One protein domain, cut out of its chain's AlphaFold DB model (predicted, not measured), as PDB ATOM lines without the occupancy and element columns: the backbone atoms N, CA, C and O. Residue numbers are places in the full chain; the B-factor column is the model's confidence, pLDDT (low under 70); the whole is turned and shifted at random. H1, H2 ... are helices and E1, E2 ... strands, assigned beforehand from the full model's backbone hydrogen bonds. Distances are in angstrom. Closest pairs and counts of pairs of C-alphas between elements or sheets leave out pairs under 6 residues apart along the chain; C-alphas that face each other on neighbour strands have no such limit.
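AT A GLANCE: This is residues 534 to 645 of the 666 residues of the protein "Indolepyruvate ferredoxin oxidoreductase subunit alpha" of Rheinheimera riviphila (UniProt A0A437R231). A small core of short pieces and loops around strand E3 has a two-stranded hairpin, E1 and E2, at one end of the longest axis and two helices, H5 and H6, meeting as a V at the other. H6 folds back to reach H3 beside the core, while H2 packs near one side of E3 with H1 on its far side, away from E3, and H4 comes near E3 with its last residues, Gly 612 being the closest. The 112 printed residues hold six named helices and three named strands, in the order H1 E1 E2 H2 E3 H3 H4 H5 H6, a mixed class of helices and strands; the one sheet, E1 - E2, is antiparallel. The whole is compact, with a radius of gyration of the C-alphas of 14.4 A and spans of 49 by 34 by 26 A.

HOW THE PARTS SIT: Residues 534 to 535 at the start of the printed part pair antiparallel with residues 588 to 589 of E3, residues 588 to 590; E3 pairs with no named strand. H1, residues 545 to 548, touches H2, residues 578 to 582, closest at the C-alphas of Cys 546 and Cys 579, 5.3 A apart. E1, residues 555 to 561, and E2, residues 564 to 569, form a hairpin of antiparallel neighbours at 152 degrees, with N 558 and O 566 at 2.9 A and N 568 and O 556 at 2.8 A, within hydrogen-bond range. E2 and E3 are apart. The closest C-alphas of H2 and E3, Ser 580 and Ile 588, are 5.0 A apart. H3, residues 591 to 594, and E3 meet only through their link. H4, residues 604 to 612, is close to H3 but not clearly touching; their closest C-alphas, Val 593 and Ala 611, are 7.3 A apart. H5, residues 616 to 624, touches H2, closest at the C-alphas of Ser 580 and Ala 617, 7.2 A. H6, residues 629 to 645, only just touches H5, with 3 pairs of C-alphas within 8 A, and only at the corner by residues 629 to 630; the closest C-alphas are Asn 624 and Ala 630, 4.7 A, at a steep tilt of 56 degrees, opposite ways. With residues 637 to 641 alone H6 touches H3, closest at the C-alphas of Ser 592 and Glu 637, 6.3 A. In H2, H4, H5 and H6 every O i to N i+4 pair is within hydrogen-bond range; H1 and H3 are too short for one.

IN THESE COORDINATES: H1 begins at C-alpha 545, (-21.681, 137.596, 2.722). E1 is 16.9 A long and E2 16.4 A. H4 is 12.0 A long, H5 11.7 A, and H6 24.1 A, ending at C-alpha 645, (-24.056, 161.185, 17.368).

THE WHOLE: The C-alphas farthest apart, Gln 562 and Val 628, are 49.3 A apart. The printed part has no cut, and no link is long. Mean pLDDT of the printed part is 77.6; 20 residues are under 70, among them 562 to 564 and 623 to 625, and H6 has a mean of 69.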
ATOM      1  N   THR A 534     -27.227 148.673  11.579       87.62
ATOM      2  CA  THR A 534     -25.806 148.718  11.931       87.62
ATOM      3  C   THR A 534     -25.292 147.306  12.227       87.62
ATOM      4  O   THR A 534     -26.083 146.363  12.316       87.62
ATOM      5  N   ILE A 535     -23.978 147.153  12.368       88.31
ATOM      6  CA  ILE A 535     -23.301 145.870  12.573       88.31
ATOM      7  C   ILE A 535     -22.799 145.784  14.019       88.31
ATOM      8  O   ILE A 535     -22.171 146.706  14.530       88.31
ATOM      9  N   LEU A 536     -23.079 144.668  14.694       85.88
ATOM     10  CA  LEU A 536     -22.546 144.355  16.019       85.88
ATOM     11  C   LEU A 536     -21.180 143.676  15.876       85.88
ATOM     12  O   LEU A 536     -21.103 142.461  15.698       85.88
ATOM     13  N   GLU A 537     -20.103 144.450  15.998       81.25
ATOM     14  CA  GLU A 537     -18.704 143.979  15.955       81.25
ATOM     15  C   GLU A 537     -18.437 142.787  16.897       81.25
ATOM     16  O   GLU A 537     -17.716 141.860  16.548       81.25
ATOM     17  N   SER A 538     -19.091 142.734  18.064       77.12
ATOM     18  CA  SER A 538     -18.958 141.631  19.035       77.12
ATOM     19  C   SER A 538     -19.541 140.281  18.566       77.12
ATOM     20  O   SER A 538     -19.299 139.238  19.193       77.12
ATOM     21  N   VAL A 539     -20.294 140.279  17.461       83.38
ATOM     22  CA  VAL A 539     -20.906 139.099  16.824       83.38
ATOM     23  C   VAL A 539     -20.435 138.907  15.379       83.38
ATOM     24  O   VAL A 539     -20.377 137.766  14.929       83.38
ATOM     25  N   CYS A 540     -20.078 139.978  14.668       85.94
ATOM     26  CA  CYS A 540     -19.607 139.902  13.288       85.94
ATOM     27  C   CYS A 540     -18.330 139.053  13.152       85.94
ATOM     28  O   CYS A 540     -17.481 139.018  14.041       85.94
ATOM     29  N   THR A 541     -18.208 138.371  12.015       86.69
ATOM     30  CA  THR A 541     -17.081 137.497  11.645       86.69
ATOM     31  C   THR A 541     -16.375 137.958  10.364       86.69
ATOM     32  O   THR A 541     -15.562 137.218   9.821       86.69
ATOM     33  N   SER A 542     -16.722 139.148   9.852       85.19
ATOM     34  CA  SER A 542     -16.195 139.756   8.617       85.19
ATOM     35  C   SER A 542     -16.193 138.836   7.379       85.19
ATOM     36  O   SER A 542     -15.405 139.015   6.458       85.19
ATOM     37  N   CYS A 543     -17.136 137.884   7.302       84.88
ATOM     38  CA  CYS A 543     -17.289 136.952   6.174       84.88
ATOM     39  C   CYS A 543     -17.631 137.624   4.827       84.88
ATOM     40  O   CYS A 543     -17.437 137.035   3.763       84.88
ATOM     41  N   GLY A 544     -18.160 138.852   4.855       84.12
ATOM     42  CA  GLY A 544     -18.517 139.636   3.669       84.12
ATOM     43  C   GLY A 544     -19.817 139.220   2.966       84.12
ATOM     44  O   GLY A 544     -20.222 139.896   2.026       84.12
ATOM     45  N   ASP A 545     -20.508 138.168   3.414       86.31
ATOM     46  CA  ASP A 545     -21.681 137.596   2.722       86.31
ATOM     47  C   ASP A 545     -22.791 138.627   2.490       86.31
ATOM     48  O   ASP A 545     -23.341 138.728   1.399       86.31
ATOM     49  N   CYS A 546     -23.060 139.490   3.472       85.69
ATOM     50  CA  CYS A 546     -24.052 140.557   3.323       85.69
ATOM     51  C   CYS A 546     -23.714 141.588   2.223       85.69
ATOM     52  O   CYS A 546     -24.634 142.219   1.702       85.69
ATOM     53  N   VAL A 547     -22.438 141.730   1.841       85.56
ATOM     54  CA  VAL A 547     -21.988 142.539   0.696       85.56
ATOM     55  C   VAL A 547     -22.106 141.720  -0.590       85.56
ATOM     56  O   VAL A 547     -22.784 142.156  -1.517       85.56
ATOM     57  N   LYS A 548     -21.528 140.508  -0.611       82.62
ATOM     58  CA  LYS A 548     -21.544 139.570  -1.755       82.62
ATOM     59  C   LYS A 548     -22.960 139.261  -2.257       82.62
ATOM     60  O   LYS A 548     -23.173 139.153  -3.455       82.62
ATOM     61  N   GLU A 549     -23.929 139.165  -1.353       83.56
ATOM     62  CA  GLU A 549     -25.311 138.805  -1.679       83.56
ATOM     63  C   GLU A 549     -26.220 140.001  -2.008       83.56
ATOM     64  O   GLU A 549     -27.347 139.796  -2.456       83.56
ATOM     65  N   THR A 550     -25.786 141.249  -1.774       83.12
ATOM     66  CA  THR A 550     -26.663 142.429  -1.960       83.12
ATOM     67  C   THR A 550     -26.062 143.591  -2.747       83.12
ATOM     68  O   THR A 550     -26.822 144.462  -3.169       83.12
ATOM     69  N   ASN A 551     -24.737 143.645  -2.919       83.06
ATOM     70  CA  ASN A 551     -23.989 144.751  -3.536       83.06
ATOM     71  C   ASN A 551     -24.480 146.152  -3.110       83.06
ATOM     72  O   ASN A 551     -24.612 147.077  -3.914       83.06
ATOM     73  N   CYS A 552     -24.868 146.292  -1.840       85.62
ATOM     74  CA  CYS A 552     -25.550 147.488  -1.377       85.62
ATOM     75  C   CYS A 552     -24.566 148.660  -1.278       85.62
ATOM     76  O   CYS A 552     -23.685 148.660  -0.423       85.62
ATOM     77  N   GLN A 553     -24.804 149.712  -2.067       83.25
ATOM     78  CA  GLN A 553     -24.045 150.978  -2.085       83.25
ATOM     79  C   GLN A 553     -23.968 151.721  -0.728       83.25
ATOM     80  O   GLN A 553     -23.335 152.766  -0.636       83.25
ATOM     81  N   ASN A 554     -24.630 151.215   0.319       86.19
ATOM     82  CA  ASN A 554     -24.538 151.725   1.688       86.19
ATOM     83  C   ASN A 554     -23.543 150.939   2.567       86.19
ATOM     84  O   ASN A 554     -23.552 151.135   3.779       86.19
ATOM     85  N   PHE A 555     -22.735 150.033   2.010       86.75
ATOM     86  CA  PHE A 555     -21.592 149.453   2.719       86.75
ATOM     87  C   PHE A 555     -20.327 150.277   2.469       86.75
ATOM     88  O   PHE A 555     -19.989 150.578   1.328       86.75
ATOM     89  N   GLU A 556     -19.617 150.597   3.545       85.19
ATOM     90  CA  GLU A 556     -18.338 151.311   3.527       85.19
ATOM     91  C   GLU A 556     -17.265 150.398   4.128       85.19
ATOM     92  O   GLU A 556     -17.482 149.825   5.196       85.19
ATOM     93  N   VAL A 557     -16.116 150.241   3.463       82.00
ATOM     94  CA  VAL A 557     -14.972 149.501   4.023       82.00
ATOM     95  C   VAL A 557     -14.252 150.413   5.015       82.00
ATOM     96  O   VAL A 557     -13.783 151.485   4.639       82.00
ATOM     97  N   THR A 558     -14.179 150.002   6.279       79.62
ATOM     98  CA  THR A 558     -13.605 150.807   7.373       79.62
ATOM     99  C   THR A 558     -12.172 150.425   7.715       79.62
ATOM    100  O   THR A 558     -11.409 151.281   8.158       79.62
ATOM    101  N   ALA A 559     -11.791 149.165   7.497       77.12
ATOM    102  CA  ALA A 559     -10.421 148.683   7.636       77.12
ATOM    103  C   ALA A 559     -10.184 147.449   6.750       77.12
ATOM    104  O   ALA A 559     -11.116 146.707   6.434       77.12
ATOM    105  N   LEU A 560      -8.924 147.233   6.376       74.19
ATOM    106  CA  LEU A 560      -8.450 146.062   5.641       74.19
ATOM    107  C   LEU A 560      -7.326 145.413   6.451       74.19
ATOM    108  O   LEU A 560      -6.197 145.901   6.445       74.19
ATOM    109  N   ASP A 561      -7.652 144.326   7.146       73.62
ATOM    110  CA  ASP A 561      -6.655 143.405   7.694       73.62
ATOM    111  C   ASP A 561      -6.246 142.388   6.614       73.62
ATOM    112  O   ASP A 561      -6.882 142.294   5.565       73.62
ATOM    113  N   GLN A 562      -5.186 141.613   6.869       52.19
ATOM    114  CA  GLN A 562      -4.398 140.894   5.849       52.19
ATOM    115  C   GLN A 562      -5.168 139.957   4.891       52.19
ATOM    116  O   GLN A 562      -4.649 139.693   3.815       52.19
ATOM    117  N   ASP A 563      -6.384 139.518   5.238       61.41
ATOM    118  CA  ASP A 563      -7.344 138.859   4.328       61.41
ATOM    119  C   ASP A 563      -8.819 139.226   4.656       61.41
ATOM    120  O   ASP A 563      -9.753 138.512   4.286       61.41
ATOM    121  N   GLN A 564      -9.075 140.316   5.400       67.50
ATOM    122  CA  GLN A 564     -10.426 140.661   5.882       67.50
ATOM    123  C   GLN A 564     -10.765 142.148   5.734       67.50
ATOM    124  O   GLN A 564     -10.128 143.018   6.326       67.50
ATOM    125  N   ALA A 565     -11.846 142.421   4.999       76.31
ATOM    126  CA  ALA A 565     -12.471 143.736   4.936       76.31
ATOM    127  C   ALA A 565     -13.488 143.900   6.071       76.31
ATOM    128  O   ALA A 565     -14.550 143.271   6.074       76.31
ATOM    129  N   HIS A 566     -13.181 144.786   7.017       81.94
ATOM    130  CA  HIS A 566     -14.157 145.264   7.992       81.94
ATOM    131  C   HIS A 566     -15.040 146.320   7.337       81.94
ATOM    132  O   HIS A 566     -14.568 147.159   6.566       81.94
ATOM    133  N   ILE A 567     -16.336 146.259   7.627       85.81
ATOM    134  CA  ILE A 567     -17.359 147.055   6.950       85.81
ATOM    135  C   ILE A 567     -18.280 147.751   7.949       85.81
ATOM    136  O   ILE A 567     -18.621 147.200   8.995       85.81
ATOM    137  N   ALA A 568     -18.735 148.945   7.585       85.94
ATOM    138  CA  ALA A 568     -19.817 149.663   8.241       85.94
ATOM    139  C   ALA A 568     -21.016 149.826   7.297       85.94
ATOM    140  O   ALA A 568     -20.924 149.618   6.086       85.94
ATOM    141  N   ILE A 569     -22.158 150.203   7.874       85.75
ATOM    142  CA  ILE A 569     -23.353 150.612   7.134       85.75
ATOM    143  C   ILE A 569     -23.439 152.139   7.208       85.75
ATOM    144  O   ILE A 569     -23.509 152.701   8.303       85.75
ATOM    145  N   SER A 570     -23.435 152.794   6.049       81.56
ATOM    146  CA  SER A 570     -23.369 154.249   5.913       81.56
ATOM    147  C   SER A 570     -24.592 154.964   6.496       81.56
ATOM    148  O   SER A 570     -25.692 154.410   6.627       81.56
ATOM    149  N   SER A 571     -24.445 156.266   6.757       72.31
ATOM    150  CA  SER A 571     -25.577 157.120   7.139       72.31
ATOM    151  C   SER A 571     -26.661 157.228   6.057       72.31
ATOM    152  O   SER A 571     -27.778 157.637   6.371       72.31
ATOM    153  N   SER A 572     -26.373 156.846   4.812       73.50
ATOM    154  CA  SER A 572     -27.331 156.838   3.697       73.50
ATOM    155  C   SER A 572     -28.250 155.605   3.693       73.50
ATOM    156  O   SER A 572     -29.184 155.526   2.899       73.50
ATOM    157  N   CYS A 573     -28.052 154.655   4.618       80.38
ATOM    158  CA  CYS A 573     -28.916 153.487   4.770       80.38
ATOM    159  C   CYS A 573     -30.388 153.864   5.034       80.38
ATOM    160  O   CYS A 573     -30.714 154.507   6.036       80.38
ATOM    161  N   ILE A 574     -31.289 153.378   4.171       76.44
ATOM    162  CA  ILE A 574     -32.743 153.619   4.239       76.44
ATOM    163  C   ILE A 574     -33.536 152.605   5.090       76.44
ATOM    164  O   ILE A 574     -34.749 152.742   5.226       76.44
ATOM    165  N   GLY A 575     -32.889 151.574   5.646       80.12
ATOM    166  CA  GLY A 575     -33.538 150.631   6.572       80.12
ATOM    167  C   GLY A 575     -34.300 149.440   5.959       80.12
ATOM    168  O   GLY A 575     -35.103 148.823   6.650       80.12
ATOM    169  N   CYS A 576     -34.067 149.059   4.692       81.25
ATOM    170  CA  CYS A 576     -34.846 147.990   4.027       81.25
ATOM    171  C   CYS A 576     -34.772 146.602   4.713       81.25
ATOM    172  O   CYS A 576     -35.689 145.782   4.581       81.25
ATOM    173  N   GLY A 577     -33.692 146.335   5.455       85.38
ATOM    174  CA  GLY A 577     -33.504 145.129   6.265       85.38
ATOM    175  C   GLY A 577     -33.109 143.863   5.498       85.38
ATOM    176  O   GLY A 577     -32.989 142.816   6.130       85.38
ATOM    177  N   LEU A 578     -32.866 143.924   4.181       87.25
ATOM    178  CA  LEU A 578     -32.474 142.751   3.379       87.25
ATOM    179  C   LEU A 578     -31.206 142.077   3.933       87.25
ATOM    180  O   LEU A 578     -31.253 140.908   4.302       87.25
ATOM    181  N   CYS A 579     -30.124 142.835   4.122       88.19
ATOM    182  CA  CYS A 579     -28.867 142.336   4.691       88.19
ATOM    183  C   CYS A 579     -29.017 141.707   6.095       88.19
ATOM    184  O   CYS A 579     -28.295 140.767   6.414       88.19
ATOM    185  N   SER A 580     -29.980 142.156   6.913       88.62
ATOM    186  CA  SER A 580     -30.259 141.551   8.230       88.62
ATOM    187  C   SER A 580     -30.927 140.177   8.152       88.62
ATOM    188  O   SER A 580     -30.728 139.356   9.040       88.62
ATOM    189  N   GLN A 581     -31.673 139.905   7.076       86.44
ATOM    190  CA  GLN A 581     -32.298 138.600   6.833       86.44
ATOM    191  C   GLN A 581     -31.285 137.575   6.288       86.44
ATOM    192  O   GLN A 581     -31.503 136.379   6.430       86.44
ATOM    193  N   LEU A 582     -30.181 138.050   5.696       86.31
ATOM    194  CA  LEU A 582     -29.140 137.237   5.054       86.31
ATOM    195  C   LEU A 582     -27.901 136.985   5.932       86.31
ATOM    196  O   LEU A 582     -27.037 136.202   5.558       86.31
ATOM    197  N   CYS A 583     -27.764 137.664   7.075       88.25
ATOM    198  CA  CYS A 583     -26.576 137.555   7.922       88.25
ATOM    199  C   CYS A 583     -26.623 136.274   8.786       88.25
ATOM    200  O   CYS A 583     -27.451 136.218   9.699       88.25
ATOM    201  N   PRO A 584     -25.732 135.276   8.588       84.88
ATOM    202  CA  PRO A 584     -25.821 133.987   9.286       84.88
ATOM    203  C   PRO A 584     -25.559 134.100  10.797       84.88
ATOM    204  O   PRO A 584     -26.265 133.493  11.599       84.88
ATOM    205  N   GLU A 585     -24.607 134.943  11.206       86.12
ATOM    206  CA  GLU A 585     -24.351 135.273  12.621       86.12
ATOM    207  C   GLU A 585     -25.363 136.279  13.203       86.12
ATOM    208  O   GLU A 585     -25.326 136.577  14.396       86.12
ATOM    209  N   GLN A 586     -26.271 136.816  12.377       85.50
ATOM    210  CA  GLN A 586     -27.307 137.783  12.765       85.50
ATOM    211  C   GLN A 586     -26.748 139.052  13.444       85.50
ATOM    212  O   GLN A 586     -27.402 139.691  14.267       85.50
ATOM    213  N   ALA A 587     -25.529 139.448  13.062       88.00
ATOM    214  CA  ALA A 587     -24.835 140.624  13.585       88.00
ATOM    215  C   ALA A 587     -25.449 141.964  13.128       88.00
ATOM    216  O   ALA A 587     -25.108 143.005  13.683       88.00
ATOM    217  N   ILE A 588     -26.322 141.963  12.114       89.25
ATOM    218  CA  ILE A 588     -26.890 143.177  11.513       89.25
ATOM    219  C   ILE A 588     -28.249 143.487  12.156       89.25
ATOM    220  O   ILE A 588     -29.241 142.812  11.888       89.25
ATOM    221  N   VAL A 589     -28.303 144.529  12.990       86.00
ATOM    222  CA  VAL A 589     -29.476 144.891  13.812       86.00
ATOM    223  C   VAL A 589     -29.883 146.358  13.614       86.00
ATOM    224  O   VAL A 589     -29.077 147.154  13.127       86.00
ATOM    225  N   PRO A 590     -31.102 146.770  14.007       85.69
ATOM    226  CA  PRO A 590     -31.478 148.180  14.017       85.69
ATOM    227  C   PRO A 590     -30.575 149.010  14.939       85.69
ATOM    228  O   PRO A 590     -30.230 148.586  16.043       85.69
ATOM    229  N   LEU A 591     -30.253 150.236  14.532       79.62
ATOM    230  CA  LEU A 591     -29.386 151.163  15.268       79.62
ATOM    231  C   LEU A 591     -29.926 151.507  16.669       79.62
ATOM    232  O   LEU A 591     -29.157 151.760  17.586       79.62
ATOM    233  N   SER A 592     -31.245 151.479  16.862       74.81
ATOM    234  CA  SER A 592     -31.891 151.614  18.178       74.81
ATOM    235  C   SER A 592     -31.657 150.413  19.102       74.81
ATOM    236  O   SER A 592     -31.651 150.575  20.320       74.81
ATOM    237  N   VAL A 593     -31.465 149.218  18.538       77.50
ATOM    238  CA  VAL A 593     -31.286 147.956  19.270       77.50
ATOM    239  C   VAL A 593     -29.831 147.780  19.695       77.50
ATOM    240  O   VAL A 593     -29.586 147.341  20.816       77.50
ATOM    241  N   SER A 594     -28.858 148.193  18.873       77.44
ATOM    242  CA  SER A 594     -27.438 148.147  19.263       77.44
ATOM    243  C   SER A 594     -27.135 148.996  20.505       77.44
ATOM    244  O   SER A 594     -26.284 148.621  21.301       77.44
ATOM    245  N   MET A 595     -27.889 150.077  20.750       72.69
ATOM    246  CA  MET A 595     -27.774 150.890  21.974       72.69
ATOM    247  C   MET A 595     -28.212 150.167  23.258       72.69
ATOM    248  O   MET A 595     -27.863 150.615  24.352       72.69
ATOM    249  N   LEU A 596     -28.995 149.089  23.136       73.38
ATOM    250  CA  LEU A 596     -29.473 148.259  24.248       73.38
ATOM    251  C   LEU A 596     -28.570 147.038  24.494       73.38
ATOM    252  O   LEU A 596     -28.687 146.380  25.527       73.38
ATOM    253  N   VAL A 597     -27.667 146.738  23.559       76.75
ATOM    254  CA  VAL A 597     -26.682 145.658  23.656       76.75
ATOM    255  C   VAL A 597     -25.389 146.219  24.267       76.75
ATOM    256  O   VAL A 597     -24.856 147.206  23.761       76.75
ATOM    257  N   PRO A 598     -24.830 145.620  25.338       72.00
ATOM    258  CA  PRO A 598     -23.523 146.026  25.845       72.00
ATOM    259  C   PRO A 598     -22.433 145.787  24.794       72.00
ATOM    260  O   PRO A 598     -22.323 144.682  24.267       72.00
ATOM    261  N   ALA A 599     -21.598 146.790  24.518       65.31
ATOM    262  CA  ALA A 599     -20.465 146.636  23.600       65.31
ATOM    263  C   ALA A 599     -19.386 145.682  24.153       65.31
ATOM    264  O   ALA A 599     -18.720 144.982  23.396       65.31
ATOM    265  N   THR A 600     -19.229 145.632  25.481       64.62
ATOM    266  CA  THR A 600     -18.190 144.865  26.184       64.62
ATOM    267  C   THR A 600     -18.749 144.141  27.414       64.62
ATOM    268  O   THR A 600     -19.789 144.511  27.961       64.62
ATOM    269  N   GLY A 601     -18.044 143.096  27.863       72.00
ATOM    270  CA  GLY A 601     -18.391 142.305  29.051       72.00
ATOM    271  C   GLY A 601     -19.077 140.961  28.746       72.00
ATOM    272  O   GLY A 601     -19.465 140.697  27.609       72.00
ATOM    273  N   PRO A 602     -19.246 140.084  29.756       69.38
ATOM    274  CA  PRO A 602     -19.645 138.683  29.556       69.38
ATOM    275  C   PRO A 602     -21.055 138.503  28.974       69.38
ATOM    276  O   PRO A 602     -21.332 137.491  28.337       69.38
ATOM    277  N   LEU A 603     -21.943 139.488  29.153       73.12
ATOM    278  CA  LEU A 603     -23.305 139.468  28.611       73.12
ATOM    279  C   LEU A 603     -23.427 140.108  27.216       73.12
ATOM    280  O   LEU A 603     -24.481 139.972  26.602       73.12
ATOM    281  N   ALA A 604     -22.372 140.742  26.688       71.44
ATOM    282  CA  ALA A 604     -22.387 141.404  25.381       71.44
ATOM    283  C   ALA A 604     -22.778 140.440  24.249       71.44
ATOM    284  O   ALA A 604     -23.835 140.587  23.641       71.44
ATOM    285  N   LYS A 605     -21.965 139.400  24.011       75.06
ATOM    286  CA  LYS A 605     -22.179 138.430  22.922       75.06
ATOM    287  C   LYS A 605     -23.464 137.588  23.083       75.06
ATOM    288  O   LYS A 605     -24.145 137.384  22.077       75.06
ATOM    289  N   PRO A 606     -23.865 137.146  24.297       79.94
ATOM    290  CA  PRO A 606     -25.178 136.535  24.522       79.94
ATOM    291  C   PRO A 606     -26.360 137.454  24.182       79.94
ATOM    292  O   PRO A 606     -27.233 137.049  23.416       79.94
ATOM    293  N   LEU A 607     -26.387 138.692  24.695       79.75
ATOM    294  CA  LEU A 607     -27.485 139.633  24.435       79.75
ATOM    295  C   LEU A 607     -27.529 140.061  22.966       79.75
ATOM    296  O   LEU A 607     -28.609 140.128  22.388       79.75
ATOM    297  N   ALA A 608     -26.368 140.267  22.341       77.56
ATOM    298  CA  ALA A 608     -26.246 140.554  20.918       77.56
ATOM    299  C   ALA A 608     -26.854 139.440  20.046       77.56
ATOM    300  O   ALA A 608     -27.637 139.726  19.145       77.56
ATOM    301  N   ARG A 609     -26.572 138.164  20.354       78.69
ATOM    302  CA  ARG A 609     -27.154 137.009  19.641       78.69
ATOM    303  C   ARG A 609     -28.651 136.818  19.906       78.69
ATOM    304  O   ARG A 609     -29.361 136.367  19.013       78.69
ATOM    305  N   VAL A 610     -29.159 137.166  21.091       83.56
ATOM    306  CA  VAL A 610     -30.613 137.177  21.358       83.56
ATOM    307  C   VAL A 610     -31.299 138.315  20.596       83.56
ATOM    308  O   VAL A 610     -32.358 138.101  20.013       83.56
ATOM    309  N   ALA A 611     -30.680 139.498  20.540       80.62
ATOM    310  CA  ALA A 611     -31.178 140.627  19.764       80.62
ATOM    311  C   ALA A 611     -31.183 140.326  18.257       80.62
ATOM    312  O   ALA A 611     -32.198 140.554  17.608       80.62
ATOM    313  N   GLY A 612     -30.102 139.767  17.703       76.31
ATOM    314  CA  GLY A 612     -30.001 139.402  16.284       76.31
ATOM    315  C   GLY A 612     -31.060 138.396  15.816       76.31
ATOM    316  O   GLY A 612     -31.542 138.490  14.692       76.31
ATOM    317  N   LYS A 613     -31.493 137.484  16.697       80.81
ATOM    318  CA  LYS A 613     -32.515 136.462  16.400       80.81
ATOM    319  C   LYS A 613     -33.934 136.992  16.192       80.81
ATOM    320  O   LYS A 613     -34.796 136.235  15.745       80.81
ATOM    321  N   LEU A 614     -34.212 138.250  16.532       82.25
ATOM    322  CA  LEU A 614     -35.542 138.830  16.354       82.25
ATOM    323  C   LEU A 614     -35.763 139.251  14.888       82.25
ATOM    324  O   LEU A 614     -34.856 139.809  14.271       82.25
ATOM    325  N   PRO A 615     -36.962 139.032  14.309       79.50
ATOM    326  CA  PRO A 615     -37.247 139.303  12.898       79.50
ATOM    327  C   PRO A 615     -37.475 140.803  12.637       79.50
ATOM    328  O   PRO A 615     -38.540 141.222  12.175       79.50
ATOM    329  N   TRP A 616     -36.466 141.626  12.943       80.69
ATOM    330  CA  TRP A 616     -36.533 143.088  12.945       80.69
ATOM    331  C   TRP A 616     -37.098 143.661  11.654       80.69
ATOM    332  O   TRP A 616     -37.983 144.505  11.718       80.69
ATOM    333  N   ALA A 617     -36.661 143.161  10.496       76.50
ATOM    334  CA  ALA A 617     -37.112 143.660   9.199       76.50
ATOM    335  C   ALA A 617     -38.638 143.536   9.023       76.50
ATOM    336  O   ALA A 617     -39.284 144.442   8.498       76.50
ATOM    337  N   ARG A 618     -39.236 142.450   9.530       75.69
ATOM    338  CA  ARG A 618     -40.687 142.222   9.500       75.69
ATOM    339  C   ARG A 618     -41.406 143.022  10.586       75.69
ATOM    340  O   ARG A 618     -42.412 143.664  10.299       75.69
ATOM    341  N   MET A 619     -40.869 143.037  11.809       77.56
ATOM    342  CA  MET A 619     -41.421 143.812  12.931       77.56
ATOM    343  C   MET A 619     -41.479 145.310  12.607       77.56
ATOM    344  O   MET A 619     -42.511 145.941  12.806       77.56
ATOM    345  N   ILE A 620     -40.399 145.864  12.055       73.50
ATOM    346  CA  ILE A 620     -40.291 147.269  11.652       73.50
ATOM    347  C   ILE A 620     -41.305 147.600  10.558       73.50
ATOM    348  O   ILE A 620     -42.030 148.578  10.703       73.50
ATOM    349  N   ARG A 621     -41.440 146.780   9.505       71.81
ATOM    350  CA  ARG A 621     -42.447 147.016   8.450       71.81
ATOM    351  C   ARG A 621     -43.873 147.027   9.005       71.81
ATOM    352  O   ARG A 621     -44.614 147.960   8.712       71.81
ATOM    353  N   ILE A 622     -44.225 146.059   9.856       71.69
ATOM    354  CA  ILE A 622     -45.542 145.999  10.515       71.69
ATOM    355  C   ILE A 622     -45.780 147.248  11.377       71.69
ATOM    356  O   ILE A 622     -46.846 147.850  11.299       71.69
ATOM    357  N   LEU A 623     -44.791 147.671  12.170       69.50
ATOM    358  CA  LEU A 623     -44.886 148.861  13.022       69.50
ATOM    359  C   LEU A 623     -44.951 150.172  12.221       69.50
ATOM    360  O   LEU A 623     -45.663 151.093  12.615       69.50
ATOM    361  N   ASN A 624     -44.257 150.251  11.084       65.50
ATOM    362  CA  ASN A 624     -44.279 151.404  10.182       65.50
ATOM    363  C   ASN A 624     -45.627 151.545   9.454       65.50
ATOM    364  O   ASN A 624     -46.031 152.657   9.130       65.50
ATOM    365  N   GLN A 625     -46.347 150.437   9.248       66.00
ATOM    366  CA  GLN A 625     -47.715 150.423   8.717       66.00
ATOM    367  C   GLN A 625     -48.777 150.842   9.755       66.00
ATOM    368  O   GLN A 625     -49.930 151.053   9.386       66.00
ATOM    369  N   GLN A 626     -48.427 150.986  11.042       72.69
ATOM    370  CA  GLN A 626     -49.356 151.442  12.083       72.69
ATOM    371  C   GLN A 626     -49.355 152.980  12.183       72.69
ATOM    372  O   GLN A 626     -48.403 153.544  12.733       72.69
ATOM    373  N   PRO A 627     -50.420 153.690  11.753       65.94
ATOM    374  CA  PRO A 627     -50.415 155.156  11.662       65.94
ATOM    375  C   PRO A 627     -50.261 155.865  13.019       65.94
ATOM    376  O   PRO A 627     -49.802 157.003  13.071       65.94
ATOM    377  N   VAL A 628     -50.603 155.195  14.126       73.00
ATOM    378  CA  VAL A 628     -50.443 155.722  15.495       73.00
ATOM    379  C   VAL A 628     -49.023 155.504  16.037       73.00
ATOM    380  O   VAL A 628     -48.497 156.357  16.753       73.00
ATOM    381  N   LEU A 629     -48.381 154.377  15.705       66.88
ATOM    382  CA  LEU A 629     -47.077 154.001  16.269       66.88
ATOM    383  C   LEU A 629     -45.903 154.516  15.435       66.88
ATOM    384  O   LEU A 629     -44.898 154.930  16.014       66.88
ATOM    385  N   ALA A 630     -46.021 154.549  14.106       66.56
ATOM    386  CA  ALA A 630     -44.940 154.980  13.222       66.56
ATOM    387  C   ALA A 630     -44.405 156.397  13.547       66.56
ATOM    388  O   ALA A 630     -43.184 156.545  13.654       66.56
ATOM    389  N   PRO A 631     -45.236 157.433  13.814       68.38
ATOM    390  CA  PRO A 631     -44.736 158.755  14.209       68.38
ATOM    391  C   PRO A 631     -44.005 158.747  15.560       68.38
ATOM    392  O   PRO A 631     -43.012 159.454  15.741       68.38
ATOM    393  N   TRP A 632     -44.471 157.935  16.516       72.00
ATOM    394  CA  TRP A 632     -43.851 157.816  17.839       72.00
ATOM    395  C   TRP A 632     -42.503 157.089  17.767       72.00
ATOM    396  O   TRP A 632     -41.525 157.552  18.354       72.00
ATOM    397  N   LEU A 633     -42.425 156.009  16.985       66.44
ATOM    398  CA  LEU A 633     -41.205 155.237  16.757       66.44
ATOM    399  C   LEU A 633     -40.143 156.048  16.007       66.44
ATOM    400  O   LEU A 633     -39.008 156.107  16.474       66.44
ATOM    401  N   LYS A 634     -40.516 156.766  14.934       65.75
ATOM    402  CA  LYS A 634     -39.632 157.733  14.250       65.75
ATOM    403  C   LYS A 634     -39.070 158.771  15.233       65.75
ATOM    404  O   LYS A 634     -37.870 159.037  15.245       65.75
ATOM    405  N   LYS A 635     -39.917 159.327  16.109       71.56
ATOM    406  CA  LYS A 635     -39.528 160.337  17.113       71.56
ATOM    407  C   LYS A 635     -38.634 159.775  18.226       71.56
ATOM    408  O   LYS A 635     -37.746 160.483  18.704       71.56
ATOM    409  N   LEU A 636     -38.852 158.526  18.639       72.19
ATOM    410  CA  LEU A 636     -37.980 157.806  19.568       72.19
ATOM    411  C   LEU A 636     -36.613 157.546  18.926       72.19
ATOM    412  O   LEU A 636     -35.588 157.891  19.509       72.19
ATOM    413  N   GLU A 637     -36.589 157.001  17.710       68.06
ATOM    414  CA  GLU A 637     -35.349 156.691  17.006       68.06
ATOM    415  C   GLU A 637     -34.541 157.957  16.688       68.06
ATOM    416  O   GLU A 637     -33.344 157.978  16.938       68.06
ATOM    417  N   HIS A 638     -35.170 159.049  16.243       71.00
ATOM    418  CA  HIS A 638     -34.480 160.322  16.002       71.00
ATOM    419  C   HIS A 638     -33.803 160.871  17.275       71.00
ATOM    420  O   HIS A 638     -32.671 161.349  17.225       71.00
ATOM    421  N   ARG A 639     -34.451 160.742  18.444       72.06
ATOM    422  CA  ARG A 639     -33.838 161.081  19.744       72.06
ATOM    423  C   ARG A 639     -32.661 160.167  20.089       72.06
ATOM    424  O   ARG A 639     -31.673 160.646  20.636       72.06
ATOM    425  N   LEU A 640     -32.764 158.877  19.775       68.50
ATOM    426  CA  LEU A 640     -31.698 157.897  19.986       68.50
ATOM    427  C   LEU A 640     -30.501 158.139  19.044       68.50
ATOM    428  O   LEU A 640     -29.369 158.144  19.522       68.50
ATOM    429  N   ARG A 641     -30.734 158.440  17.754       66.50
ATOM    430  CA  ARG A 641     -29.707 158.870  16.781       66.50
ATOM    431  C   ARG A 641     -28.924 160.072  17.334       66.50
ATOM    432  O   ARG A 641     -27.734 159.947  17.591       66.50
ATOM    433  N   ALA A 642     -29.615 161.151  17.711       70.94
ATOM    434  CA  ALA A 642     -28.988 162.352  18.279       70.94
ATOM    435  C   ALA A 642     -28.230 162.125  19.611       70.94
ATOM    436  O   ALA A 642     -27.380 162.936  19.988       70.94
ATOM    437  N   LEU A 643     -28.522 161.044  20.348       71.50
ATOM    438  CA  LEU A 643     -27.747 160.621  21.522       71.50
ATOM    439  C   LEU A 643     -26.509 159.793  21.141       71.50
ATOM    440  O   LEU A 643     -25.479 159.937  21.803       71.50
ATOM    441  N   LEU A 644     -26.580 158.972  20.085       64.94
ATOM    442  CA  LEU A 644     -25.415 158.290  19.513       64.94
ATOM    443  C   LEU A 644     -24.441 159.271  18.874       64.94
ATOM    444  O   LEU A 644     -23.264 159.207  19.209       64.94
ATOM    445  N   ASP A 645     -24.913 160.207  18.050       66.50
ATOM    446  CA  ASP A 645     -24.056 161.185  17.368       66.50
ATOM    447  C   ASP A 645     -23.227 161.973  18.398       66.50
ATOM    448  O   ASP A 645     -22.010 162.095  18.291       66.50
TER     449      ASP A 645